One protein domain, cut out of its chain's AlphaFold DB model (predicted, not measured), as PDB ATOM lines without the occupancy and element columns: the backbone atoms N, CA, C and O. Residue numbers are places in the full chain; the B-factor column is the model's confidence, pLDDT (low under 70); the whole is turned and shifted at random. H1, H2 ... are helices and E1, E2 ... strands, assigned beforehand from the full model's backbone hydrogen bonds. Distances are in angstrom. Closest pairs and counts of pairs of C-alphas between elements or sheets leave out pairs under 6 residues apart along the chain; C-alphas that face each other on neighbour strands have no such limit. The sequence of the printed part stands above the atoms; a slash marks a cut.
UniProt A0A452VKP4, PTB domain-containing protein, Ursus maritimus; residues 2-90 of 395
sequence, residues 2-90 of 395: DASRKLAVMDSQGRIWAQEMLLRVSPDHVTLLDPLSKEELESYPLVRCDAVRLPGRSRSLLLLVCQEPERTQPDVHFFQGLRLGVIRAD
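This is residues 2 to 90 of the 395 residues of the protein "PTB domain-containing protein" of Ursus maritimus (UniProt A0A452VKP4). One sheet of five strands curls like part of a barrel, left open, with the long strand E3 bending within it and a single helix, H1, grazing it. The 89 printed residues hold H1 E1 E2 E3 E4 E5 along the chain; the sheet, order E1 - E2 - E3 - E4 - E5, is a meander, each strand the antiparallel neighbour of the one before. The class is mixed and the whole compact, with a radius of gyration of the C-alphas of 13.5 A and spans of 33 by 33 by 28 A.

H1, residues 2 to 12, with every O i to N i+4 pair within hydrogen-bond range, only grazes the sheet with its residues 3 to 7. In the hairpin of E1, residues 22 to 25, and E2, residues 29 to 33, N 24 and O 31 are 2.9 A apart. E3, residues 40 to 53, bends by 95 degrees at residue 47; it pairs with E2 over 40 to 45, N 44 to O 30 at 2.8 A, and with E4, residues 60 to 66, over 46 to 53, N 50 to O 63 at 2.9 A. E4 and E5, residues 75 to 80, form a hairpin, N 64 to O 77 at 2.9 A. The edge strands E1 and E5 are apart.

H1 begins at C-alpha 2 (283.387, 241.923, 238.871); E3 is 28.1 A long; E5 ends at C-alpha 80 (278.421, 227.581, 228.867).

The printed part has no cut and no long link. The C-alphas farthest apart, of Ser 58 and Glu 70, are 36.2 A apart. The pLDDT is under 70 in residues 55 to 59 and 82 to 90.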
ATOM      1  N   ASP A   2     284.220 242.041 237.654       81.19
ATOM      2  CA  ASP A   2     283.387 241.923 238.871       81.19
ATOM      3  C   ASP A   2     282.266 240.884 238.766       81.19
ATOM      4  O   ASP A   2     282.069 240.086 239.682       81.19
ATOM      5  N   ALA A   3     281.571 240.830 237.625       82.06
ATOM      6  CA  ALA A   3     280.513 239.846 237.396       82.06
ATOM      7  C   ALA A   3     281.044 238.400 237.439       82.06
ATOM      8  O   ALA A   3     280.384 237.508 237.964       82.06
ATOM      9  N   SER A   4     282.259 238.170 236.939       80.88
ATOM     10  CA  SER A   4     282.921 236.861 236.915       80.88
ATOM     11  C   SER A   4     283.334 236.410 238.318       80.88
ATOM     12  O   SER A   4     283.146 235.248 238.670       80.88
ATOM     13  N   ARG A   5     283.829 237.338 239.153       84.00
ATOM     14  CA  ARG A   5     284.103 237.082 240.578       84.00
ATOM     15  C   ARG A   5     282.821 236.765 241.342       84.00
ATOM     16  O   ARG A   5     282.778 235.786 242.081       84.00
ATOM     17  N   LYS A   6     281.758 237.545 241.119       85.81
ATOM     18  CA  LYS A   6     280.443 237.299 241.728       85.81
ATOM     19  C   LYS A   6     279.892 235.929 241.333       85.81
ATOM     20  O   LYS A   6     279.384 235.223 242.197       85.81
ATOM     21  N   LEU A   7     280.043 235.534 240.068       83.81
ATOM     22  CA  LEU A   7     279.666 234.203 239.601       83.81
ATOM     23  C   LEU A   7     280.456 233.108 240.332       83.81
ATOM     24  O   LEU A   7     279.848 232.179 240.840       83.81
ATOM     25  N   ALA A   8     281.778 233.234 240.472       82.56
ATOM     26  CA  ALA A   8     282.582 232.259 241.220       82.56
ATOM     27  C   ALA A   8     282.150 232.138 242.696       82.56
ATOM     28  O   ALA A   8     282.069 231.035 243.235       82.56
ATOM     29  N   VAL A   9     281.800 233.257 243.341       84.81
ATOM     30  CA  VAL A   9     281.246 233.244 244.705       84.81
ATOM     31  C   VAL A   9     279.887 232.542 244.738       84.81
ATOM     32  O   VAL A   9     279.673 231.672 245.577       84.81
ATOM     33  N   MET A  10     278.980 232.859 243.813       82.38
ATOM     34  CA  MET A  10     277.678 232.187 243.724       82.38
ATOM     35  C   MET A  10     277.812 230.679 243.457       82.38
ATOM     36  O   MET A  10     277.022 229.904 243.997       82.38
ATOM     37  N   ASP A  11     278.816 230.270 242.679       79.88
ATOM     38  CA  ASP A  11     279.155 228.868 242.409       79.88
ATOM     39  C   ASP A  11     279.571 228.152 243.698       79.88
ATOM     40  O   ASP A  11     279.000 227.128 244.059       79.88
ATOM     41  N   SER A  12     280.494 228.761 244.455       76.62
ATOM     42  CA  SER A  12     280.971 228.235 245.744       76.62
ATOM     43  C   SER A  12     279.862 228.101 246.795       76.62
ATOM     44  O   SER A  12     279.928 227.239 247.665       76.62
ATOM     45  N   GLN A  13     278.812 228.919 246.686       78.69
ATOM     46  CA  GLN A  13     277.624 228.879 247.541       78.69
ATOM     47  C   GLN A  13     276.550 227.891 247.051       78.69
ATOM     48  O   GLN A  13     275.484 227.811 247.657       78.69
ATOM     49  N   GLY A  14     276.772 227.185 245.935       70.69
ATOM     50  CA  GLY A  14     275.788 226.269 245.349       70.69
ATOM     51  C   GLY A  14     274.515 226.968 244.860       70.69
ATOM     52  O   GLY A  14     273.451 226.352 244.802       70.69
ATOM     53  N   ARG A  15     274.602 228.266 244.541       73.88
ATOM     54  CA  ARG A  15     273.473 229.099 244.082       73.88
ATOM     55  C   ARG A  15     273.343 229.147 242.562       73.88
ATOM     56  O   ARG A  15     272.468 229.839 242.045       73.88
ATOM     57  N   ILE A  16     274.228 228.451 241.857       77.44
ATOM     58  CA  ILE A  16     274.222 228.343 240.402       77.44
ATOM     59  C   ILE A  16     273.662 226.992 240.011       77.44
ATOM     60  O   ILE A  16     273.935 225.971 240.634       77.44
ATOM     61  N   TRP A  17     272.895 227.009 238.937       73.06
ATOM     62  CA  TRP A  17     272.384 225.820 238.301       73.06
ATOM     63  C   TRP A  17     272.308 226.068 236.798       73.06
ATOM     64  O   TRP A  17     272.095 227.198 236.351       73.06
ATOM     65  N   ALA A  18     272.533 225.013 236.025       78.31
ATOM     66  CA  ALA A  18     272.531 225.084 234.575       78.31
ATOM     67  C   ALA A  18     271.137 224.754 234.030       78.31
ATOM     68  O   ALA A  18     270.489 223.818 234.492       78.31
ATOM     69  N   GLN A  19     270.696 225.524 233.038       83.00
ATOM     70  CA  GLN A  19     269.502 225.252 232.248       83.00
ATOM     71  C   GLN A  19     269.939 225.132 230.794       83.00
ATOM     72  O   GLN A  19     270.542 226.064 230.258       83.00
ATOM     73  N   GLU A  20     269.644 224.003 230.159       84.44
ATOM     74  CA  GLU A  20     269.900 223.849 228.730       84.44
ATOM     75  C   GLU A  20     268.891 224.672 227.925       84.44
ATOM     76  O   GLU A  20     267.687 224.637 228.188       84.44
ATOM     77  N   MET A  21     269.408 225.452 226.976       86.69
ATOM     78  CA  MET A  21     268.650 226.358 226.118       86.69
ATOM     79  C   MET A  21     269.382 226.515 224.786       86.69
ATOM     80  O   MET A  21     270.609 226.398 224.718       86.69
ATOM     81  N   LEU A  22     268.645 226.851 223.732       86.50
ATOM     82  CA  LEU A  22     269.234 227.282 222.470       86.50
ATOM     83  C   LEU A  22     269.382 228.799 222.462       86.50
ATOM     84  O   LEU A  22     268.426 229.533 222.696       86.50
ATOM     85  N   LEU A  23     270.590 229.262 222.162       88.69
ATOM     86  CA  LEU A  23     270.912 230.678 222.071       88.69
ATOM     87  C   LEU A  23     270.958 231.101 220.602       88.69
ATOM     88  O   LEU A  23     271.763 230.580 219.829       88.69
ATOM     89  N   ARG A  24     270.126 232.070 220.219       87.25
ATOM     90  CA  ARG A  24     270.182 232.732 218.911       87.25
ATOM     91  C   ARG A  24     270.665 234.164 219.103       87.25
ATOM     92  O   ARG A  24     270.044 234.932 219.829       87.25
ATOM     93  N   VAL A  25     271.770 234.515 218.452       82.38
ATOM     94  CA  VAL A  25     272.366 235.854 218.535       82.38
ATOM     95  C   VAL A  25     272.117 236.597 217.225       82.38
ATOM     96  O   VAL A  25     272.509 236.119 216.159       82.38
ATOM     97  N   SER A  26     271.486 237.761 217.325       83.12
ATOM     98  CA  SER A  26     271.295 238.738 216.251       83.12
ATOM     99  C   SER A  26     272.148 239.991 216.531       83.12
ATOM    100  O   SER A  26     272.696 240.124 217.628       83.12
ATOM    101  N   PRO A  27     272.305 240.925 215.572       80.12
ATOM    102  CA  PRO A  27     273.139 242.119 215.766       80.12
ATOM    103  C   PRO A  27     272.692 243.043 216.912       80.12
ATOM    104  O   PRO A  27     273.522 243.743 217.488       80.12
ATOM    105  N   ASP A  28     271.397 243.058 217.218       86.44
ATOM    106  CA  ASP A  28     270.724 243.974 218.144       86.44
ATOM    107  C   ASP A  28     269.974 243.262 219.285       86.44
ATOM    108  O   ASP A  28     269.638 243.891 220.287       86.44
ATOM    109  N   HIS A  29     269.741 241.952 219.175       87.75
ATOM    110  CA  HIS A  29     269.030 241.167 220.183       87.75
ATOM    111  C   HIS A  29     269.594 239.753 220.344       87.75
ATOM    112  O   HIS A  29     270.249 239.200 219.460       87.75
ATOM    113  N   VAL A  30     269.307 239.151 221.491       88.62
ATOM    114  CA  VAL A  30     269.589 237.753 221.806       88.62
ATOM    115  C   VAL A  30     268.285 237.074 222.167       88.62
ATOM    116  O   VAL A  30     267.574 237.543 223.048       88.62
ATOM    117  N   THR A  31     268.010 235.941 221.534       89.19
ATOM    118  CA  THR A  31     266.809 235.148 221.786       89.19
ATOM    119  C   THR A  31     267.184 233.810 222.408       89.19
ATOM    120  O   THR A  31     268.055 233.093 221.906       89.19
ATOM    121  N   LEU A  32     266.504 233.467 223.497       89.50
ATOM    122  CA  LEU A  32     266.570 232.168 224.148       89.50
ATOM    123  C   LEU A  32     265.413 231.305 223.661       89.50
ATOM    124  O   LEU A  32     264.264 231.737 223.673       89.50
ATOM    125  N   LEU A  33     265.721 230.087 223.235       86.75
ATOM    126  CA  LEU A  33     264.768 229.158 222.643       86.75
ATOM    127  C   LEU A  33     264.774 227.837 223.411       86.75
ATOM    128  O   LEU A  33     265.813 227.391 223.909       86.75
ATOM    129  N   ASP A  34     263.616 227.191 223.458       84.12
ATOM    130  CA  ASP A  34     263.481 225.835 223.974       84.12
ATOM    131  C   ASP A  34     264.295 224.849 223.107       84.12
ATOM    132  O   ASP A  34     264.214 224.901 221.872       84.12
ATOM    133  N   PRO A  35     265.096 223.949 223.707       82.00
ATOM    134  CA  PRO A  35     265.936 223.029 222.947       82.00
ATOM    135  C   PRO A  35     265.143 222.011 222.118       82.00
ATOM    136  O   PRO A  35     265.637 221.583 221.071       82.00
ATOM    137  N   LEU A  36     263.922 221.667 222.524       80.75
ATOM    138  CA  LEU A  36     263.060 220.690 221.867       80.75
ATOM    139  C   LEU A  36     262.050 221.374 220.942       80.75
ATOM    140  O   LEU A  36     262.096 221.158 219.732       80.75
ATOM    141  N   SER A  37     261.177 222.232 221.483       82.06
ATOM    142  CA  SER A  37     260.092 222.857 220.708       82.06
ATOM    143  C   SER A  37     260.572 223.982 219.794       82.06
ATOM    144  O   SER A  37     259.869 224.358 218.859       82.06
ATOM    145  N   LYS A  38     261.779 224.513 220.041       86.44
ATOM    146  CA  LYS A  38     262.333 225.708 219.379       86.44
ATOM    147  C   LYS A  38     261.496 226.972 219.598       86.44
ATOM    148  O   LYS A  38     261.698 227.957 218.890       86.44
ATOM    149  N   GLU A  39     260.582 226.956 220.563       87.25
ATOM    150  CA  GLU A  39     259.771 228.116 220.918       87.25
ATOM    151  C   GLU A  39     260.616 229.184 221.604       87.25
ATOM    152  O   GLU A  39     261.557 228.882 222.339       87.25
ATOM    153  N   GLU A  40     260.256 230.443 221.372       88.81
ATOM    154  CA  GLU A  40     260.884 231.586 222.020       88.81
ATOM    155  C   GLU A  40     260.510 231.650 223.503       88.81
ATOM    156  O   GLU A  40     259.336 231.692 223.888       88.81
ATOM    157  N   LEU A  41     261.545 231.643 224.338       87.69
ATOM    158  CA  LEU A  41     261.440 231.760 225.782       87.69
ATOM    159  C   LEU A  41     261.570 233.224 226.184       87.69
ATOM    160  O   LEU A  41     260.676 233.747 226.836       87.69
ATOM    161  N   GLU A  42     262.653 233.878 225.766       87.31
ATOM    162  CA  GLU A  42     262.926 235.290 226.057       87.31
ATOM    163  C   GLU A  42     263.715 235.930 224.917       87.31
ATOM    164  O   GLU A  42     264.478 235.250 224.223       87.31
ATOM    165  N   SER A  43     263.582 237.245 224.768       87.50
ATOM    166  CA  SER A  43     264.351 238.038 223.814       87.50
ATOM    167  C   SER A  43     264.829 239.324 224.473       87.50
ATOM    168  O   SER A  43     264.037 240.074 225.042       87.50
ATOM    169  N   TYR A  44     266.134 239.567 224.403       85.62
ATOM    170  CA  TYR A  44     266.799 240.654 225.106       85.62
ATOM    171  C   TYR A  44     267.549 241.569 224.135       85.62
ATOM    172  O   TYR A  44     268.324 241.061 223.319       85.62
ATOM    173  N   PRO A  45     267.417 242.903 224.250       86.31
ATOM    174  CA  PRO A  45     268.278 243.838 223.532       86.31
ATOM    175  C   PRO A  45     269.737 243.671 223.970       86.31
ATOM    176  O   PRO A  45     270.063 243.775 225.159       86.31
ATOM    177  N   LEU A  46     270.623 243.407 223.010       85.81
ATOM    178  CA  LEU A  46     272.025 243.114 223.279       85.81
ATOM    179  C   LEU A  46     272.842 244.405 223.356       85.81
ATOM    180  O   LEU A  46     272.940 245.147 222.383       85.81
ATOM    181  N   VAL A  47     273.497 244.635 224.496       86.38
ATOM    182  CA  VAL A  47     274.411 245.775 224.677       86.38
ATOM    183  C   VAL A  47     275.858 245.346 224.468       86.38
ATOM    184  O   VAL A  47     276.616 246.004 223.753       86.38
ATOM    185  N   ARG A  48     276.257 244.241 225.107       83.62
ATOM    186  CA  ARG A  48     277.634 243.739 225.067       83.62
ATOM    187  C   ARG A  48     277.668 242.218 225.104       83.62
ATOM    188  O   ARG A  48     276.859 241.591 225.782       83.62
ATOM    189  N   CYS A  49     278.633 241.644 224.398       83.19
ATOM    190  CA  CYS A  49     278.873 240.211 224.309       83.19
ATOM    191  C   CYS A  49     280.377 239.964 224.461       83.19
ATOM    192  O   CYS A  49     281.152 240.458 223.646       83.19
ATOM    193  N   ASP A  50     280.769 239.222 225.497       82.25
ATOM    194  CA  ASP A  50     282.166 238.934 225.823       82.25
ATOM    195  C   ASP A  50     282.369 237.430 226.053       82.25
ATOM    196  O   ASP A  50     281.502 236.747 226.598       82.25
ATOM    197  N   ALA A  51     283.546 236.906 225.712       82.38
ATOM    198  CA  ALA A  51     283.968 235.570 226.133       82.38
ATOM    199  C   ALA A  51     284.864 235.689 227.373       82.38
ATOM    200  O   ALA A  51     285.890 236.367 227.344       82.38
ATOM    201  N   VAL A  52     284.498 235.020 228.467       80.44
ATOM    202  CA  VAL A  52     285.205 235.108 229.751       80.44
ATOM    203  C   VAL A  52     285.637 233.728 230.226       80.44
ATOM    204  O   VAL A  52     284.851 232.785 230.235       80.44
ATOM    205  N   ARG A  53     286.884 233.597 230.681       76.56
ATOM    206  CA  ARG A  53     287.380 232.380 231.336       76.56
ATOM    207  C   ARG A  53     287.445 232.600 232.843       76.56
ATOM    208  O   ARG A  53     288.082 233.545 233.298       76.56
ATOM    209  N   LEU A  54     286.781 231.739 233.611       71.25
ATOM    210  CA  LEU A  54     286.865 231.779 235.070       71.25
ATOM    211  C   LEU A  54     288.159 231.109 235.563       71.25
ATOM    212  O   LEU A  54     288.571 230.102 234.977       71.25
ATOM    213  N   PRO A  55     288.775 231.609 236.651       64.62
ATOM    214  CA  PRO A  55     289.893 230.931 237.300       64.62
ATOM    215  C   PRO A  55     289.493 229.505 237.700       64.62
ATOM    216  O   PRO A  55     288.418 229.299 238.259       64.62
ATOM    217  N   GLY A  56     290.334 228.516 237.391       65.94
ATOM    218  CA  GLY A  56     290.071 227.109 237.720       65.94
ATOM    219  C   GLY A  56     289.090 226.382 236.791       65.94
ATOM    220  O   GLY A  56     288.797 225.214 237.033       65.94
ATOM    221  N   ARG A  57     288.598 227.018 235.716       67.31
ATOM    222  CA  ARG A  57     287.762 226.356 234.699       67.31
ATOM    223  C   ARG A  57     288.499 226.184 233.374       67.31
ATOM    224  O   ARG A  57     289.162 227.097 232.884       67.31
ATOM    225  N   SER A  58     288.319 225.014 232.763       65.25
ATOM    226  CA  SER A  58     288.891 224.669 231.455       65.25
ATOM    227  C   SER A  58     288.125 225.285 230.277       65.25
ATOM    228  O   SER A  58     288.718 225.545 229.232       65.25
ATOM    229  N   ARG A  59     286.822 225.567 230.434       69.50
ATOM    230  CA  ARG A  59     285.955 226.117 229.375       69.50
ATOM    231  C   ARG A  59     285.690 227.616 229.560       69.50
ATOM    232  O   ARG A  59     285.503 228.093 230.680       69.50
ATOM    233  N   SER A  60     285.651 228.355 228.450       79.25
ATOM    234  CA  SER A  60     285.186 229.746 228.415       79.25
ATOM    235  C   SER A  60     283.663 229.814 228.526       79.25
ATOM    236  O   SER A  60     282.953 228.993 227.947       79.25
ATOM    237  N   LEU A  61     283.178 230.824 229.237       84.06
ATOM    238  CA  LEU A  61     281.776 231.203 229.306       84.06
ATOM    239  C   LEU A  61     281.511 232.364 228.350       84.06
ATOM    240  O   LEU A  61     282.347 233.251 228.191       84.06
ATOM    241  N   LEU A  62     280.328 232.375 227.758       85.94
ATOM    242  CA  LEU A  62     279.787 233.544 227.086       85.94
ATOM    243  C   LEU A  62     279.092 234.428 228.126       85.94
ATOM    244  O   LEU A  62     278.230 233.954 228.863       85.94
ATOM    245  N   LEU A  63     279.467 235.700 228.174       86.50
ATOM    246  CA  LEU A  63     278.855 236.733 228.998       86.50
ATOM    247  C   LEU A  63     278.064 237.672 228.089       86.50
ATOM    248  O   LEU A  63     278.629 238.284 227.184       86.50
ATOM    249  N   LEU A  64     276.770 237.813 228.358       86.31
ATOM    250  CA  LEU A  64     275.893 238.757 227.669       86.31
ATOM    251  C   LEU A  64     275.426 239.821 228.655       86.31
ATOM    252  O   LEU A  64     274.969 239.496 229.751       86.31
ATOM    253  N   VAL A  65     275.561 241.086 228.264       86.19
ATOM    254  CA  VAL A  65     274.978 242.226 228.973       86.19
ATOM    255  C   VAL A  65     273.781 242.702 228.169       86.19
ATOM    256  O   VAL A  65     273.929 243.142 227.023       86.19
ATOM    257  N   CYS A  66     272.614 242.605 228.788       85.62
ATOM    258  CA  CYS A  66     271.328 242.919 228.190       85.62
ATOM    259  C   CYS A  66     270.695 244.103 228.922       85.62
ATOM    260  O   CYS A  66     270.788 244.193 230.145       85.62
ATOM    261  N   GLN A  67     270.046 245.010 228.192       82.44
ATOM    262  CA  GLN A  67     269.327 246.141 228.782       82.44
ATOM    263  C   GLN A  67     267.883 246.129 228.293       82.44
ATOM    264  O   GLN A  67     267.598 246.506 227.158       82.44
ATOM    265  N   GLU A  68     266.975 245.702 229.163       78.31
ATOM    266  CA  GLU A  68     265.540 245.838 228.923       78.31
ATOM    267  C   GLU A  68     265.133 247.314 229.078       78.31
ATOM    268  O   GLU A  68     265.621 247.984 229.997       78.31
ATOM    269  N   PRO A  69     264.248 247.842 228.214       72.94
ATOM    270  CA  PRO A  69     263.777 249.220 228.325       72.94
ATOM    271  C   PRO A  69     262.970 249.461 229.611       72.94
ATOM    272  O   PRO A  69     262.939 250.581 230.113       72.94
ATOM    273  N   GLU A  70     262.354 248.421 230.176       74.75
ATOM    274  CA  GLU A  70     261.608 248.483 231.433       74.75
ATOM    275  C   GLU A  70     262.503 248.477 232.687       74.75
ATOM    276  O   GLU A  70     262.021 248.774 233.784       74.75
ATOM    277  N   ARG A  71     263.798 248.151 232.561       74.31
ATOM    278  CA  ARG A  71     264.732 248.057 233.693       74.31
ATOM    279  C   ARG A  71     265.677 249.249 233.749       74.31
ATOM    280  O   ARG A  71     266.148 249.746 232.736       74.31
ATOM    281  N   THR A  72     266.023 249.677 234.960       76.56
ATOM    282  CA  THR A  72     266.985 250.772 235.186       76.56
ATOM    283  C   THR A  72     268.442 250.310 235.195       76.56
ATOM    284  O   THR A  72     269.340 251.133 235.037       76.56
ATOM    285  N   GLN A  73     268.690 249.012 235.383       79.38
ATOM    286  CA  GLN A  73     270.024 248.414 235.385       79.38
ATOM    287  C   GLN A  73     270.110 247.285 234.352       79.38
ATOM    288  O   GLN A  73     269.109 246.589 234.151       79.38
ATOM    289  N   PRO A  74     271.281 247.086 233.722       82.69
ATOM    290  CA  PRO A  74     271.486 245.993 232.787       82.69
ATOM    291  C   PRO A  74     271.624 244.660 233.523       82.69
ATOM    292  O   PRO A  74     272.253 244.578 234.583       82.69
ATOM    293  N   ASP A  75     271.107 243.604 232.909       84.62
ATOM    294  CA  ASP A  75     271.249 242.235 233.388       84.62
ATOM    295  C   ASP A  75     272.474 241.564 232.752       84.62
ATOM    296  O   ASP A  75     272.837 241.814 231.598       84.62
ATOM    297  N   VAL A  76     273.140 240.709 233.532       87.25
ATOM    298  CA  VAL A  76     274.310 239.943 233.089       87.25
ATOM    299  C   VAL A  76     273.965 238.461 233.080       87.25
ATOM    300  O   VAL A  76     273.670 237.878 234.124       87.25
ATOM    301  N   HIS A  77     274.062 237.846 231.907       87.31
ATOM    302  CA  HIS A  77     273.778 236.434 231.689       87.31
ATOM    303  C   HIS A  77     275.061 235.682 231.339       87.31
ATOM    304  O   HIS A  77     275.888 236.170 230.569       87.31
ATOM    305  N   PHE A  78     275.213 234.480 231.892       87.56
ATOM    306  CA  PHE A  78     276.352 233.604 231.636       87.56
ATOM    307  C   PHE A  78     275.884 232.312 230.979       87.56
ATOM    308  O   PHE A  78     274.978 231.656 231.488       87.56
ATOM    309  N   PHE A  79     276.544 231.923 229.892       86.31
ATOM    310  CA  PHE A  79     276.253 230.697 229.158       86.31
ATOM    311  C   PHE A  79     277.516 229.858 229.005       86.31
ATOM    312  O   PHE A  79     278.606 230.376 228.757       86.31
ATOM    313  N   GLN A  80     277.362 228.545 229.127       82.50
ATOM    314  CA  GLN A  80     278.421 227.581 228.867       82.50
ATOM    315  C   GLN A  80     278.105 226.840 227.568       82.50
ATOM    316  O   GLN A  80     277.040 226.245 227.436       82.50
ATOM    317  N   GLY A  81     279.027 226.877 226.604       72.00
ATOM    318  CA  GLY A  81     278.877 226.135 225.352       72.00
ATOM    319  C   GLY A  81     279.041 224.628 225.572       72.00
ATOM    320  O   GLY A  81     280.051 224.189 226.131       72.00
ATOM    321  N   LEU A  82     278.057 223.847 225.119       63.84
ATOM    322  CA  LEU A  82     278.103 222.378 225.118       63.84
ATOM    323  C   LEU A  82     278.806 221.816 223.870       63.84
ATOM    324  O   LEU A  82     279.353 220.724 223.916       63.84
ATOM    325  N   ARG A  83     278.876 222.586 222.775       53.25
ATOM    326  CA  ARG A  83     279.610 222.240 221.545       53.25
ATOM    327  C   ARG A  83     280.573 223.365 221.174       53.25
ATOM    328  O   ARG A  83     280.296 224.528 221.470       53.25
ATOM    329  N   LEU A  84     281.674 223.032 220.495       43.75
ATOM    330  CA  LEU A  84     282.616 223.984 219.886       43.75
ATOM    331  C   LEU A  84     281.989 224.689 218.663       43.75
ATOM    332  O   LEU A  84     282.556 224.714 217.580       43.75
ATOM    333  N   GLY A  85     280.814 225.294 218.834       41.28
ATOM    334  CA  GLY A  85     280.372 226.373 217.966       41.28
ATOM    335  C   GLY A  85     281.142 227.613 218.392       41.28
ATOM    336  O   GLY A  85     280.928 228.132 219.483       41.28
ATOM    337  N   VAL A  86     282.104 228.028 217.576       36.72
ATOM    338  CA  VAL A  86     282.983 229.176 217.807       36.72
ATOM    339  C   VAL A  86     282.150 230.427 218.110       36.72
ATOM    340  O   VAL A  86     281.710 231.120 217.199       36.72
ATOM    341  N   ILE A  87     281.965 230.768 219.388       43.81
ATOM    342  CA  ILE A  87     281.508 232.107 219.774       43.81
ATOM    343  C   ILE A  87     282.749 232.994 219.810       43.81
ATOM    344  O   ILE A  87     283.298 233.310 220.864       43.81
ATOM    345  N   ARG A  88     283.253 233.342 218.623       33.09
ATOM    346  CA  ARG A  88     284.150 234.486 218.480       33.09
ATOM    347  C   ARG A  88     283.268 235.723 218.532       33.09
ATOM    348  O   ARG A  88     282.587 236.042 217.563       33.09
ATOM    349  N   ALA A  89     283.253 236.382 219.686       37.38
ATOM    350  CA  ALA A  89     282.774 237.749 219.797       37.38
ATOM    351  C   ALA A  89     283.752 238.642 219.021       37.38
ATOM    352  O   ALA A  89     284.718 239.151 219.580       37.38
ATOM    353  N   ASP A  90     283.556 238.762 217.710       33.53
ATOM    354  CA  ASP A  90     284.330 239.693 216.901       33.53
ATOM    355  C   ASP A  90     283.680 241.073 217.028       33.53
ATOM    356  O   ASP A  90     282.742 241.428 216.314       33.53
TER     357      ASP A  90